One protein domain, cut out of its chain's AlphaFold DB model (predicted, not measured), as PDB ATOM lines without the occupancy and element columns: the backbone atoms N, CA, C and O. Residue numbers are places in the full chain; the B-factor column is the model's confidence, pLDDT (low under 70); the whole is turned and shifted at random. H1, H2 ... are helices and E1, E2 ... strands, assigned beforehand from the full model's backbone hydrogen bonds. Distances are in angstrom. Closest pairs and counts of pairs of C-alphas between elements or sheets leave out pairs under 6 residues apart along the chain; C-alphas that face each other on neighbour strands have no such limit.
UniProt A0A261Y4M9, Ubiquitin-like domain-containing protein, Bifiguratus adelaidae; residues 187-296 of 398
ATOM      1  N   ILE A 187     161.519 162.278 140.193       96.19
ATOM      2  CA  ILE A 187     162.613 161.529 139.587       96.19
ATOM      3  C   ILE A 187     162.183 160.939 138.249       96.19
ATOM      4  O   ILE A 187     161.010 160.640 138.000       96.19
ATOM      5  N   HIS A 188     163.163 160.764 137.377       97.31
ATOM      6  CA  HIS A 188     163.040 160.031 136.132       97.31
ATOM      7  C   HIS A 188     163.482 158.586 136.354       97.31
ATOM      8  O   HIS A 188     164.616 158.339 136.755       97.31
ATOM      9  N   LEU A 189     162.596 157.639 136.066       97.31
ATOM     10  CA  LEU A 189     162.883 156.210 136.071       97.31
ATOM     11  C   LEU A 189     162.895 155.688 134.638       97.31
ATOM     12  O   LEU A 189     161.999 156.007 133.854       97.31
ATOM     13  N   THR A 190     163.878 154.854 134.305       97.19
ATOM     14  CA  THR A 190     163.893 154.108 133.040       97.19
ATOM     15  C   THR A 190     163.567 152.647 133.321       97.19
ATOM     16  O   THR A 190     164.330 151.954 133.985       97.19
ATOM     17  N   ILE A 191     162.430 152.172 132.823       96.88
ATOM     18  CA  ILE A 191     161.945 150.810 133.046       96.88
ATOM     19  C   ILE A 191     162.186 149.970 131.792       96.88
ATOM     20  O   ILE A 191     161.611 150.246 130.740       96.88
ATOM     21  N   HIS A 192     163.004 148.927 131.902       95.38
ATOM     22  CA  HIS A 192     163.254 147.961 130.835       95.38
ATOM     23  C   HIS A 192     162.396 146.718 131.028       95.38
ATOM     24  O   HIS A 192     162.491 146.041 132.049       95.38
ATOM     25  N   PHE A 193     161.585 146.372 130.030       93.81
ATOM     26  CA  PHE A 193     160.849 145.112 130.060       93.81
ATOM     27  C   PHE A 193     161.764 143.954 129.677       93.81
ATOM     28  O   PHE A 193     162.345 143.932 128.586       93.81
ATOM     29  N   VAL A 194     161.878 142.974 130.568       93.50
ATOM     30  CA  VAL A 194     162.678 141.776 130.328       93.50
ATOM     31  C   VAL A 194     161.822 140.732 129.615       93.50
ATOM     32  O   VAL A 194     160.733 140.382 130.068       93.50
ATOM     33  N   ALA A 195     162.310 140.268 128.463       91.88
ATOM     34  CA  ALA A 195     161.679 139.198 127.699       91.88
ATOM     35  C   ALA A 195     161.899 137.838 128.374       91.88
ATOM     36  O   ALA A 195     162.870 137.659 129.110       91.88
ATOM     37  N   ASP A 196     161.012 136.886 128.089       93.44
ATOM     38  CA  ASP A 196     161.178 135.503 128.531       93.44
ATOM     39  C   ASP A 196     162.489 134.938 127.954       93.44
ATOM     40  O   ASP A 196     162.647 134.940 126.729       93.44
ATOM     41  N   PRO A 197     163.436 134.475 128.791       92.38
ATOM     42  CA  PRO A 197     164.708 133.941 128.310       92.38
ATOM     43  C   PRO A 197     164.539 132.686 127.441       92.38
ATOM     44  O   PRO A 197     165.448 132.344 126.695       92.38
ATOM     45  N   ARG A 198     163.380 132.018 127.490       92.31
ATOM     46  CA  ARG A 198     163.072 130.838 126.665       92.31
ATOM     47  C   ARG A 198     162.688 131.191 125.227       92.31
ATOM     48  O   ARG A 198     162.572 130.308 124.381       92.31
ATOM     49  N   GLU A 199     162.425 132.463 124.934       91.31
ATOM     50  CA  GLU A 199     162.139 132.901 123.572       91.31
ATOM     51  C   GLU A 199     163.448 133.145 122.804       91.31
ATOM     52  O   GLU A 199     164.087 134.181 122.956       91.31
ATOM     53  N   ASN A 200     163.804 132.237 121.889       79.00
ATOM     54  CA  ASN A 200     165.041 132.296 121.084       79.00
ATOM     55  C   ASN A 200     165.175 133.512 120.141       79.00
ATOM     56  O   ASN A 200     166.175 133.641 119.441       79.00
ATOM     57  N   LYS A 201     164.171 134.392 120.050       82.06
ATOM     58  CA  LYS A 201     164.213 135.544 119.141       82.06
ATOM     59  C   LYS A 201     164.500 136.817 119.931       82.06
ATOM     60  O   LYS A 201     163.688 137.160 120.794       82.06
ATOM     61  N   PRO A 202     165.566 137.571 119.603       65.56
ATOM     62  CA  PRO A 202     165.826 138.866 120.212       65.56
ATOM     63  C   PRO A 202     164.711 139.836 119.808       65.56
ATOM     64  O   PRO A 202     164.736 140.469 118.754       65.56
ATOM     65  N   LYS A 203     163.668 139.929 120.635       76.12
ATOM     66  CA  LYS A 203     162.650 140.968 120.499       76.12
ATOM     67  C   LYS A 203     163.268 142.271 120.990       76.12
ATOM     68  O   LYS A 203     163.758 142.325 122.117       76.12
ATOM     69  N   VAL A 204     163.223 143.312 120.152       73.56
ATOM     70  CA  VAL A 204     163.557 144.686 120.556       73.56
ATOM     71  C   VAL A 204     162.775 144.989 121.829       73.56
ATOM     72  O   VAL A 204     161.541 144.965 121.829       73.56
ATOM     73  N   ARG A 205     163.498 145.182 122.933       75.00
ATOM     74  CA  ARG A 205     162.885 145.315 124.252       75.00
ATOM     75  C   ARG A 205     162.398 146.748 124.420       75.00
ATOM     76  O   ARG A 205     163.206 147.668 124.297       75.00
ATOM     77  N   PRO A 206     161.102 146.964 124.690       86.44
ATOM     78  CA  PRO A 206     160.624 148.301 124.972       86.44
ATOM     79  C   PRO A 206     161.227 148.776 126.299       86.44
ATOM     80  O   PRO A 206     161.240 148.039 127.289       86.44
ATOM     81  N   SER A 207     161.715 150.011 126.308       91.94
ATOM     82  CA  SER A 207     162.007 150.752 127.529       91.94
ATOM     83  C   SER A 207     161.007 151.892 127.678       91.94
ATOM     84  O   SER A 207     160.561 152.478 126.689       91.94
ATOM     85  N   GLU A 208     160.629 152.182 128.918       93.94
ATOM     86  CA  GLU A 208     159.710 153.262 129.253       93.94
ATOM     87  C   GLU A 208     160.371 154.242 130.209       93.94
ATOM     88  O   GLU A 208     160.835 153.858 131.280       93.94
ATOM     89  N   LYS A 209     160.397 155.521 129.832       95.62
ATOM     90  CA  LYS A 209     160.852 156.595 130.714       95.62
ATOM     91  C   LYS A 209     159.641 157.175 131.436       95.62
ATOM     92  O   LYS A 209     158.791 157.797 130.803       95.62
ATOM     93  N   LEU A 210     159.571 156.983 132.748       96.19
ATOM     94  CA  LEU A 210     158.516 157.527 133.596       96.19
ATOM     95  C   LEU A 210     159.060 158.665 134.452       96.19
ATOM     96  O   LEU A 210     160.168 158.594 134.974       96.19
ATOM     97  N   ARG A 211     158.251 159.711 134.615       96.56
ATOM     98  CA  ARG A 211     158.502 160.788 135.571       96.56
ATOM     99  C   ARG A 211     157.532 160.602 136.729       96.56
ATOM    100  O   ARG A 211     156.321 160.666 136.520       96.56
ATOM    101  N   VAL A 212     158.064 160.315 137.911       96.50
ATOM    102  CA  VAL A 212     157.286 159.931 139.096       96.50
ATOM    103  C   VAL A 212     157.694 160.796 140.282       96.50
ATOM    104  O   VAL A 212     158.813 161.305 140.321       96.50
ATOM    105  N   ALA A 213     156.786 160.995 141.236       96.31
ATOM    106  CA  ALA A 213     157.159 161.612 142.504       96.31
ATOM    107  C   ALA A 213     158.099 160.670 143.273       96.31
ATOM    108  O   ALA A 213     157.908 159.454 143.239       96.31
ATOM    109  N   GLU A 214     159.086 161.219 143.975       96.00
ATOM    110  CA  GLU A 214     160.020 160.447 144.812       96.00
ATOM    111  C   GLU A 214     159.312 159.606 145.883       96.00
ATOM    112  O   GLU A 214     159.772 158.523 146.252       96.00
ATOM    113  N   ASP A 215     158.164 160.103 146.340       96.19
ATOM    114  CA  ASP A 215     157.338 159.513 147.391       96.19
ATOM    115  C   ASP A 215     156.262 158.566 146.829       96.19
ATOM    116  O   ASP A 215     155.505 157.970 147.595       96.19
ATOM    117  N   ALA A 216     156.156 158.438 145.500       96.69
ATOM    118  CA  ALA A 216     155.180 157.550 144.881       96.69
ATOM    119  C   ALA A 216     155.527 156.095 145.200       96.69
ATOM    120  O   ALA A 216     156.671 155.662 145.045       96.69
ATOM    121  N   SER A 217     154.530 155.319 145.621       97.75
ATOM    122  CA  SER A 217     154.748 153.898 145.871       97.75
ATOM    123  C   SER A 217     154.991 153.154 144.560       97.75
ATOM    124  O   SER A 217     154.429 153.498 143.516       97.75
ATOM    125  N   PHE A 218     155.782 152.081 144.591       97.50
ATOM    126  CA  PHE A 218     155.992 151.265 143.393       97.50
ATOM    127  C   PHE A 218     154.686 150.676 142.851       97.50
ATOM    128  O   PHE A 218     154.577 150.481 141.644       97.50
ATOM    129  N   GLN A 219     153.667 150.465 143.691       97.38
ATOM    130  CA  GLN A 219     152.321 150.118 143.229       97.38
ATOM    131  C   GLN A 219     151.744 151.178 142.274       97.38
ATOM    132  O   GLN A 219     151.298 150.833 141.182       97.38
ATOM    133  N   GLN A 220     151.804 152.463 142.646       97.12
ATOM    134  CA  GLN A 220     151.328 153.564 141.799       97.12
ATOM    135  C   GLN A 220     152.132 153.656 140.498       97.12
ATOM    136  O   GLN A 220     151.568 153.869 139.424       97.12
ATOM    137  N   ILE A 221     153.449 153.440 140.578       96.88
ATOM    138  CA  ILE A 221     154.339 153.435 139.410       96.88
ATOM    139  C   ILE A 221     153.971 152.287 138.456       96.88
ATOM    140  O   ILE A 221     153.878 152.496 137.246       96.88
ATOM    141  N   ILE A 222     153.710 151.084 138.980       96.62
ATOM    142  CA  ILE A 222     153.280 149.920 138.191       96.62
ATOM    143  C   ILE A 222     151.919 150.178 137.532       96.62
ATOM    144  O   ILE A 222     151.731 149.851 136.359       96.62
ATOM    145  N   GLU A 223     150.971 150.777 138.249       95.81
ATOM    146  CA  GLU A 223     149.663 151.136 137.697       95.81
ATOM    147  C   GLU A 223     149.797 152.148 136.554       95.81
ATOM    148  O   GLU A 223     149.231 151.940 135.476       95.81
ATOM    149  N   GLN A 224     150.609 153.192 136.740       95.31
ATOM    150  CA  GLN A 224     150.916 154.178 135.702       95.31
ATOM    151  C   GLN A 224     151.591 153.530 134.483       95.31
ATOM    152  O   GLN A 224     151.244 153.843 133.338       95.31
ATOM    153  N   LEU A 225     152.518 152.596 134.708       94.00
ATOM    154  CA  LEU A 225     153.178 151.831 133.652       94.00
ATOM    155  C   LEU A 225     152.163 151.002 132.855       94.00
ATOM    156  O   LEU A 225     152.119 151.096 131.629       94.00
ATOM    157  N   CYS A 226     151.292 150.252 133.538       92.56
ATOM    158  CA  CYS A 226     150.258 149.436 132.899       92.56
ATOM    159  C   CYS A 226     149.299 150.296 132.064       92.56
ATOM    160  O   CYS A 226     149.014 149.962 130.912       92.56
ATOM    161  N   GLN A 227     148.854 151.438 132.597       91.69
ATOM    162  CA  GLN A 227     148.012 152.390 131.865       91.69
ATOM    163  C   GLN A 227     148.718 152.939 130.618       91.69
ATOM    164  O   GLN A 227     148.111 153.022 129.547       91.69
ATOM    165  N   THR A 228     150.006 153.268 130.725       89.94
ATOM    166  CA  THR A 228     150.806 153.770 129.598       89.94
ATOM    167  C   THR A 228     150.965 152.703 128.511       89.94
ATOM    168  O   THR A 228     150.757 152.980 127.326       89.94
ATOM    169  N   CYS A 229     151.231 151.453 128.900       85.81
ATOM    170  CA  CYS A 229     151.290 150.321 127.980       85.81
ATOM    171  C   CYS A 229     149.942 150.055 127.291       85.81
ATOM    172  O   CYS A 229     149.913 149.803 126.085       85.81
ATOM    173  N   LEU A 230     148.822 150.136 128.019       84.56
ATOM    174  CA  LEU A 230     147.477 149.974 127.456       84.56
ATOM    175  C   LEU A 230     147.166 151.047 126.403       84.56
ATOM    176  O   LEU A 230     146.698 150.708 125.317       84.56
ATOM    177  N   ARG A 231     147.512 152.315 126.668       84.75
ATOM    178  CA  ARG A 231     147.332 153.424 125.711       84.75
ATOM    179  C   ARG A 231     148.158 153.256 124.433       84.75
ATOM    180  O   ARG A 231     147.727 153.673 123.360       84.75
ATOM    181  N   ARG A 232     149.340 152.635 124.510       79.12
ATOM    182  CA  ARG A 232     150.157 152.362 123.315       79.12
ATOM    183  C   ARG A 232     149.642 151.186 122.497       79.12
ATOM    184  O   ARG A 232     149.682 151.250 121.272       79.12
ATOM    185  N   LYS A 233     149.109 150.146 123.143       70.69
ATOM    186  CA  LYS A 233     148.492 149.008 122.439       70.69
ATOM    187  C   LYS A 233     147.317 149.423 121.563       70.69
ATOM    188  O   LYS A 233     147.157 148.862 120.485       70.69
ATOM    189  N   SER A 234     146.519 150.401 121.998       62.72
ATOM    190  CA  SER A 234     145.419 150.919 121.176       62.72
ATOM    191  C   SER A 234     145.900 151.651 119.921       62.72
ATOM    192  O   SER A 234     145.155 151.720 118.951       62.72
ATOM    193  N   ALA A 235     147.134 152.165 119.914       59.94
ATOM    194  CA  ALA A 235     147.716 152.856 118.762       59.94
ATOM    195  C   ALA A 235     148.530 151.919 117.848       59.94
ATOM    196  O   ALA A 235     148.546 152.098 116.635       59.94
ATOM    197  N   ALA A 236     149.187 150.907 118.417       53.56
ATOM    198  CA  ALA A 236     150.008 149.938 117.699       53.56
ATOM    199  C   ALA A 236     149.521 148.522 118.028       53.56
ATOM    200  O   ALA A 236     149.975 147.910 118.994       53.56
ATOM    201  N   ALA A 237     148.578 148.012 117.231       45.03
ATOM    202  CA  ALA A 237     147.955 146.696 117.375       45.03
ATOM    203  C   ALA A 237     148.961 145.532 117.217       45.03
ATOM    204  O   ALA A 237     148.982 144.818 116.216       45.03
ATOM    205  N   ARG A 238     149.807 145.317 118.227       53.97
ATOM    206  CA  ARG A 238     150.605 144.104 118.408       53.97
ATOM    207  C   ARG A 238     150.379 143.543 119.804       53.97
ATOM    208  O   ARG A 238     150.262 144.280 120.779       53.97
ATOM    209  N   ALA A 239     150.298 142.216 119.841       58.09
ATOM    210  CA  ALA A 239     149.870 141.341 120.927       58.09
ATOM    211  C   ALA A 239     150.774 141.376 122.175       58.09
ATOM    212  O   ALA A 239     151.297 140.355 122.611       58.09
ATOM    213  N   LEU A 240     150.979 142.551 122.765       64.06
ATOM    214  CA  LEU A 240     151.534 142.631 124.105       64.06
ATOM    215  C   LEU A 240     150.474 142.053 125.074       64.06
ATOM    216  O   LEU A 240     149.312 142.480 125.023       64.06
ATOM    217  N   PRO A 241     150.828 141.097 125.950       69.06
ATOM    218  CA  PRO A 241     149.894 140.504 126.907       69.06
ATOM    219  C   PRO A 241     149.313 141.593 127.809       69.06
ATOM    220  O   PRO A 241     150.003 142.562 128.137       69.06
ATOM    221  N   ILE A 242     148.016 141.522 128.123       78.38
ATOM    222  CA  ILE A 242     147.371 142.452 129.061       78.38
ATOM    223  C   ILE A 242     148.090 142.293 130.401       78.38
ATOM    224  O   ILE A 242     147.983 141.255 131.039       78.38
ATOM    225  N   LEU A 243     148.882 143.300 130.771       85.38
ATOM    226  CA  LEU A 243     149.597 143.319 132.037       85.38
ATOM    227  C   LEU A 243     148.613 143.815 133.087       85.38
ATOM    228  O   LEU A 243     148.132 144.947 132.988       85.38
ATOM    229  N   THR A 244     148.294 142.971 134.062       91.56
ATOM    230  CA  THR A 244     147.655 143.460 135.279       91.56
ATOM    231  C   THR A 244     148.743 144.009 136.205       91.56
ATOM    232  O   THR A 244     149.853 143.467 136.219       91.56
ATOM    233  N   PRO A 245     148.462 145.047 137.015       93.50
ATOM    234  CA  PRO A 245     149.420 145.530 138.012       93.50
ATOM    235  C   PRO A 245     149.907 144.419 138.952       93.50
ATOM    236  O   PRO A 245     151.021 144.469 139.467       93.50
ATOM    237  N   ASN A 246     149.081 143.384 139.147       93.94
ATOM    238  CA  ASN A 246     149.404 142.263 140.010       93.94
ATOM    239  C   ASN A 246     150.462 141.312 139.435       93.94
ATOM    240  O   ASN A 246     151.140 140.639 140.210       93.94
ATOM    241  N   ASP A 247     150.633 141.300 138.116       94.88
ATOM    242  CA  ASP A 247     151.543 140.391 137.422       94.88
ATOM    243  C   ASP A 247     152.909 141.011 137.139       94.88
ATOM    244  O   ASP A 247     153.788 140.321 136.628       94.88
ATOM    245  N   VAL A 248     153.098 142.295 137.449       96.19
ATOM    246  CA  VAL A 248     154.360 143.000 137.215       96.19
ATOM    247  C   VAL A 248     155.217 142.964 138.477       96.19
ATOM    248  O   VAL A 248     154.772 143.313 139.573       96.19
ATOM    249  N   ILE A 249     156.469 142.550 138.308       97.62
ATOM    250  CA  ILE A 249     157.513 142.599 139.329       97.62
ATOM    251  C   ILE A 249     158.584 143.568 138.844       97.62
ATOM    252  O   ILE A 249     159.022 143.482 137.697       97.62
ATOM    253  N   LEU A 250     158.993 144.489 139.715       97.94
ATOM    254  CA  LEU A 250     160.102 145.396 139.456       97.94
ATOM    255  C   LEU A 250     161.340 144.943 140.240       97.94
ATOM    256  O   LEU A 250     161.240 144.525 141.395       97.94
ATOM    257  N   GLU A 251     162.499 145.046 139.606       97.94
ATOM    258  CA  GLU A 251     163.821 144.810 140.187       97.94
ATOM    259  C   GLU A 251     164.701 146.021 139.869       97.94
ATOM    260  O   GLU A 251     164.644 146.541 138.752       97.94
ATOM    261  N   ASP A 252     165.513 146.480 140.815       97.69
ATOM    262  CA  ASP A 252     166.541 147.479 140.515       97.69
ATOM    263  C   ASP A 252     167.615 146.855 139.611       97.69
ATOM    264  O   ASP A 252     168.142 145.775 139.884       97.69
ATOM    265  N   ALA A 253     167.936 147.523 138.501       95.75
ATOM    266  CA  ALA A 253     168.906 147.010 137.547       95.75
ATOM    267  C   ALA A 253     170.327 146.946 138.124       95.75
ATOM    268  O   ALA A 253     171.090 146.083 137.680       95.75
ATOM    269  N   THR A 254     170.659 147.805 139.094       91.69
ATOM    270  CA  THR A 254     171.992 147.877 139.709       91.69
ATOM    271  C   THR A 254     172.138 146.852 140.827       91.69
ATOM    272  O   THR A 254     172.967 145.953 140.719       91.69
ATOM    273  N   SER A 255     171.306 146.931 141.870       92.62
ATOM    274  CA  SER A 255     171.406 146.034 143.034       92.62
ATOM    275  C   SER A 255     170.821 144.638 142.808       92.62
ATOM    276  O   SER A 255     171.026 143.753 143.634       92.62
ATOM    277  N   LYS A 256     170.052 144.432 141.728       94.31
ATOM    278  CA  LYS A 256     169.240 143.221 141.489       94.31
ATOM    279  C   LYS A 256     168.211 142.939 142.593       94.31
ATOM    280  O   LYS A 256     167.634 141.852 142.642       94.31
ATOM    281  N   ALA A 257     167.945 143.911 143.466       95.12
ATOM    282  CA  ALA A 257     166.983 143.772 144.544       95.12
ATOM    283  C   ALA A 257     165.547 143.920 144.025       95.12
ATOM    284  O   ALA A 257     165.231 144.792 143.209       95.12
ATOM    285  N   ARG A 258     164.648 143.074 144.536       97.44
ATOM    286  CA  ARG A 258     163.216 143.158 144.241       97.44
ATOM    287  C   ARG A 258     162.615 144.401 144.898       97.44
ATOM    288  O   ARG A 258     162.745 144.592 146.104       97.44
ATOM    289  N   LEU A 259     161.878 145.189 144.121       97.44
ATOM    290  CA  LEU A 259     161.182 146.377 144.612       97.44
ATOM    291  C   LEU A 259     159.787 145.987 145.117       97.44
ATOM    292  O   LEU A 259     158.963 145.434 144.381       97.44
ATOM    293  N   PHE A 260     159.517 146.258 146.393       97.31
ATOM    294  CA  PHE A 260     158.220 145.980 147.009       97.31
ATOM    295  C   PHE A 260     157.203 147.067 146.674       97.31
ATOM    296  O   PHE A 260     157.523 148.247 146.648       97.31
ATOM    297  N   ARG A 261     155.941 146.677 146.487       97.19
ATOM    298  CA  ARG A 261     154.842 147.578 146.092       97.19
ATOM    299  C   ARG A 261     154.601 148.744 147.046       97.19
ATOM    300  O   ARG A 261     154.207 149.815 146.596       97.19
ATOM    301  N   SER A 262     154.818 148.516 148.338       96.88
ATOM    302  CA  SER A 262     154.704 149.520 149.396       96.88
ATOM    303  C   SER A 262     155.919 150.445 149.482       96.88
ATOM    304  O   SER A 262     155.814 151.511 150.080       96.88
ATOM    305  N   GLY A 263     157.056 150.052 148.903       97.19
ATOM    306  CA  GLY A 263     158.263 150.868 148.886       97.19
ATOM    307  C   GLY A 263     158.108 152.083 147.977       97.19
ATOM    308  O   GLY A 263     157.270 152.103 147.072       97.19
ATOM    309  N   THR A 264     158.952 153.082 148.207       98.06
ATOM    310  CA  THR A 264     159.070 154.279 147.367       98.06
ATOM    311  C   THR A 264     160.497 154.398 146.833       98.06
ATOM    312  O   THR A 264     161.433 153.946 147.504       98.06
ATOM    313  N   PRO A 265     160.718 155.027 145.668       97.38
ATOM    314  CA  PRO A 265     162.067 155.287 145.173       97.38
ATOM    315  C   PRO A 265     162.961 155.991 146.200       97.38
ATOM    316  O   PRO A 265     164.105 155.587 146.399       97.38
ATOM    317  N   LYS A 266     162.409 156.968 146.930       96.62
ATOM    318  CA  LYS A 266     163.113 157.668 148.009       96.62
ATOM    319  C   LYS A 266     163.552 156.743 149.141       96.62
ATOM    320  O   LYS A 266     164.682 156.848 149.603       96.62
ATOM    321  N   SER A 267     162.682 155.824 149.570       95.81
ATOM    322  CA  SER A 267     162.996 154.866 150.646       95.81
ATOM    323  C   SER A 267     164.134 153.907 150.293       95.81
ATOM    324  O   SER A 267     164.790 153.386 151.188       95.81
ATOM    325  N   LEU A 268     164.383 153.704 148.997       95.12
ATOM    326  CA  LEU A 268     165.456 152.859 148.479       95.12
ATOM    327  C   LEU A 268     166.681 153.664 148.023       95.12
ATOM    328  O   LEU A 268     167.581 153.100 147.411       95.12
ATOM    329  N   GLY A 269     166.710 154.978 148.276       95.62
ATOM    330  CA  GLY A 269     167.811 155.844 147.853       95.62
ATOM    331  C   GLY A 269     167.988 155.918 146.332       95.62
ATOM    332  O   GLY A 269     169.091 156.177 145.857       95.62
ATOM    333  N   MET A 270     166.930 155.670 145.552       95.94
ATOM    334  CA  MET A 270     167.018 155.699 144.093       95.94
ATOM    335  C   MET A 270     167.180 157.138 143.605       95.94
ATOM    336  O   MET A 270     166.298 157.976 143.785       95.94
ATOM    337  N   ALA A 271     168.310 157.411 142.957       94.19
ATOM    338  CA  ALA A 271     168.598 158.708 142.367       94.19
ATOM    339  C   ALA A 271     167.796 158.959 141.076       94.19
ATOM    340  O   ALA A 271     167.248 158.050 140.444       94.19
ATOM    341  N   ASN A 272     167.770 160.222 140.648       96.00
ATOM    342  CA  ASN A 272     167.219 160.601 139.354       96.00
ATOM    343  C   ASN A 272     167.966 159.880 138.215       96.00
ATOM    344  O   ASN A 272     169.189 159.941 138.139       96.00
ATOM    345  N   GLY A 273     167.226 159.225 137.321       95.00
ATOM    346  CA  GLY A 273     167.790 158.411 136.245       95.00
ATOM    347  C   GLY A 273     167.965 156.931 136.593       95.00
ATOM    348  O   GLY A 273     168.520 156.199 135.776       95.00
ATOM    349  N   ALA A 274     167.491 156.472 137.757       96.75
ATOM    350  CA  ALA A 274     167.563 155.063 138.126       96.75
ATOM    351  C   ALA A 274     166.882 154.146 137.091       96.75
ATOM    352  O   ALA A 274     165.883 154.499 136.449       96.75
ATOM    353  N   ILE A 275     167.455 152.953 136.931       97.69
ATOM    354  CA  ILE A 275     167.050 151.972 135.930       97.69
ATOM    355  C   ILE A 275     166.410 150.782 136.643       97.69
ATOM    356  O   ILE A 275     167.023 150.168 137.510       97.69
ATOM    357  N   CYS A 276     165.190 150.428 136.247       97.88
ATOM    358  CA  CYS A 276     164.480 149.268 136.775       97.88
ATOM    359  C   CYS A 276     164.250 148.241 135.671       97.88
ATOM    360  O   CYS A 276     163.925 148.588 134.535       97.88
ATOM    361  N   ASN A 277     164.318 146.966 136.023       97.38
ATOM    362  CA  ASN A 277     163.849 145.878 135.184       97.38
ATOM    363  C   ASN A 277     162.415 145.520 135.583       97.38
ATOM    364  O   ASN A 277     162.127 145.288 136.756       97.38
ATOM    365  N   ALA A 278     161.513 145.473 134.606       96.75
ATOM    366  CA  ALA A 278     160.147 145.005 134.771       96.75
ATOM    367  C   ALA A 278     159.996 143.603 134.182       96.75
ATOM    368  O   ALA A 278     160.323 143.355 133.017       96.75
ATOM    369  N   TYR A 279     159.439 142.706 134.983       96.19
ATOM    370  CA  TYR A 279     159.178 141.318 134.640       96.19
ATOM    371  C   TYR A 279     157.688 141.044 134.766       96.19
ATOM    372  O   TYR A 279     157.020 141.592 135.645       96.19
ATOM    373  N   THR A 280     157.169 140.138 133.943       95.50
ATOM    374  CA  THR A 280     155.951 139.427 134.340       95.50
ATOM    375  C   THR A 280     156.312 138.406 135.414       95.50
ATOM    376  O   THR A 280     157.438 137.907 135.440       95.50
ATOM    377  N   LYS A 281     155.362 138.049 136.279       95.81
ATOM    378  CA  LYS A 281     155.563 137.038 137.324       95.81
ATOM    379  C   LYS A 281     156.169 135.741 136.768       95.81
ATOM    380  O   LYS A 281     157.164 135.262 137.290       95.81
ATOM    381  N   GLN A 282     155.635 135.246 135.650       95.25
ATOM    382  CA  GLN A 282     156.134 134.035 134.990       95.25
ATOM    383  C   GLN A 282     157.595 134.166 134.537       95.25
ATOM    384  O   GLN A 282     158.388 133.258 134.759       95.25
ATOM    385  N   VAL A 283     157.963 135.296 133.921       95.50
ATOM    386  CA  VAL A 283     159.345 135.528 133.470       95.50
ATOM    387  C   VAL A 283     160.280 135.680 134.667       95.50
ATOM    388  O   VAL A 283     161.390 135.157 134.641       95.50
ATOM    389  N   TYR A 284     159.833 136.353 135.725       96.94
ATOM    390  CA  TYR A 284     160.606 136.508 136.952       96.94
ATOM    391  C   TYR A 284     160.928 135.156 137.594       96.94
ATOM    392  O   TYR A 284     162.083 134.901 137.920       96.94
ATOM    393  N   ASP A 285     159.938 134.267 137.709       96.50
ATOM    394  CA  ASP A 285     160.123 132.935 138.291       96.50
ATOM    395  C   ASP A 285     161.145 132.106 137.492       96.50
ATOM    396  O   ASP A 285     162.018 131.466 138.081       96.50
ATOM    397  N   VAL A 286     161.100 132.175 136.153       96.75
ATOM    398  CA  VAL A 286     162.082 131.517 135.270       96.75
ATOM    399  C   VAL A 286     163.481 132.103 135.467       96.75
ATOM    400  O   VAL A 286     164.434 131.353 135.660       96.75
ATOM    401  N   VAL A 287     163.619 133.432 135.468       95.88
ATOM    402  CA  VAL A 287     164.915 134.103 135.667       95.88
ATOM    403  C   VAL A 287     165.505 133.764 137.039       95.88
ATOM    404  O   VAL A 287     166.696 133.488 137.139       95.88
ATOM    405  N   GLN A 288     164.686 133.727 138.092       95.88
ATOM    406  CA  GLN A 288     165.125 133.354 139.438       95.88
ATOM    407  C   GLN A 288     165.498 131.873 139.557       95.88
ATOM    408  O   GLN A 288     166.381 131.523 140.337       95.88
ATOM    409  N   ALA A 289     164.838 130.985 138.810       95.56
ATOM    410  CA  ALA A 289     165.232 129.581 138.732       95.56
ATOM    411  C   ALA A 289     166.577 129.417 138.005       95.56
ATOM    412  O   ALA A 289     167.436 128.686 138.487       95.56
ATOM    413  N   MET A 290     166.791 130.142 136.900       94.75
ATOM    414  CA  MET A 290     168.072 130.131 136.187       94.75
ATOM    415  C   MET A 290     169.210 130.678 137.053       94.75
ATOM    416  O   MET A 290     170.248 130.039 137.130       94.75
ATOM    417  N   ARG A 291     169.001 131.797 137.768       94.44
ATOM    418  CA  ARG A 291     170.001 132.350 138.701       94.44
ATOM    419  C   ARG A 291     170.394 131.341 139.782       94.44
ATOM    420  O   ARG A 291     171.578 131.090 139.964       94.44
ATOM    421  N   ARG A 292     169.406 130.708 140.427       93.62
ATOM    422  CA  ARG A 292     169.650 129.661 141.434       93.62
ATOM    423  C   ARG A 292     170.406 128.465 140.863       93.62
ATOM    424  O   ARG A 292     171.302 127.962 141.525       93.62
ATOM    425  N   LYS A 293     170.072 128.035 139.644       94.06
ATOM    426  CA  LYS A 293     170.795 126.953 138.969       94.06
ATOM    427  C   LYS A 293     172.254 127.341 138.714       94.06
ATOM    428  O   LYS A 293     173.138 126.589 139.080       94.06
ATOM    429  N   THR A 294     172.513 128.532 138.178       91.12
ATOM    430  CA  THR A 294     173.881 129.016 137.939       91.12
ATOM    431  C   THR A 294     174.692 129.145 139.232       91.12
ATOM    432  O   THR A 294     175.873 128.821 139.246       91.12
ATOM    433  N   GLU A 295     174.079 129.596 140.329       88.81
ATOM    434  CA  GLU A 295     174.732 129.642 141.645       88.81
ATOM    435  C   GLU A 295     175.019 128.240 142.201       88.81
ATOM    436  O   GLU A 295     176.058 128.023 142.826       88.81
ATOM    437  N   GLN A 296     174.124 127.281 141.954       89.25
ATOM    438  CA  GLN A 296     174.317 125.886 142.336       89.25
ATOM    439  C   GLN A 296     175.430 125.227 141.514       89.25
ATOM    440  O   GLN A 296     176.319 124.619 142.096       89.25
TER     441      GLN A 296
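Overview. This is residues 187 to 296 of the 398 residues of the protein "Ubiquitin-like domain-containing protein" of Bifiguratus adelaidae (UniProt A0A261Y4M9). A strongly twisted four-stranded sheet has helix H1 over one face, while helix H2 continues directly from strand E4 and sticks out with residues 291 to 296. The printed part has 110 residues, with E1, E2, H1, E3, E4, H2 along it; the sheet, ordered E2 E1 E4 E3, is mixed, as is the class. It is compact, radius of gyration of the C-alphas 14.2 A, spanning 41 by 37 by 22 A.

Arrangement. E1, residues 187 to 193, and E2, residues 207 to 213, form an antiparallel hairpin; N 189 and O 210 are 2.8 A apart. H1, residues 218 to 233, is on the sheet, making two layers, at a height of 8.5 A. E3, residues 248 to 252, and E4, residues 275 to 280, form another hairpin; N 251 and O 277 are 2.9 A apart. E4 is parallel to E1, with N 192 and O 276 2.8 A apart. E2, H1 and E3 make a split strand-helix-strand unit, E1 and E4 between its strands, with a right-handed crossover. H2, residues 281 to 296, only just stands up from the sheet, rising 41 degrees. Both helices have every O i to N i+4 pair within hydrogen-bond range.

Along the chain. E1 begins at C-alpha 187 (162.613, 161.529, 139.587). H1 and H2 each measure 22.4 A; H2 ends at C-alpha 296 (174.317, 125.886, 142.336).

Size, cuts and confidence. The printed part has no cut. Links E1 to E2, H1 to E3 and E3 to E4 are long. Residues 202 and 234 to 241 have pLDDT under 70.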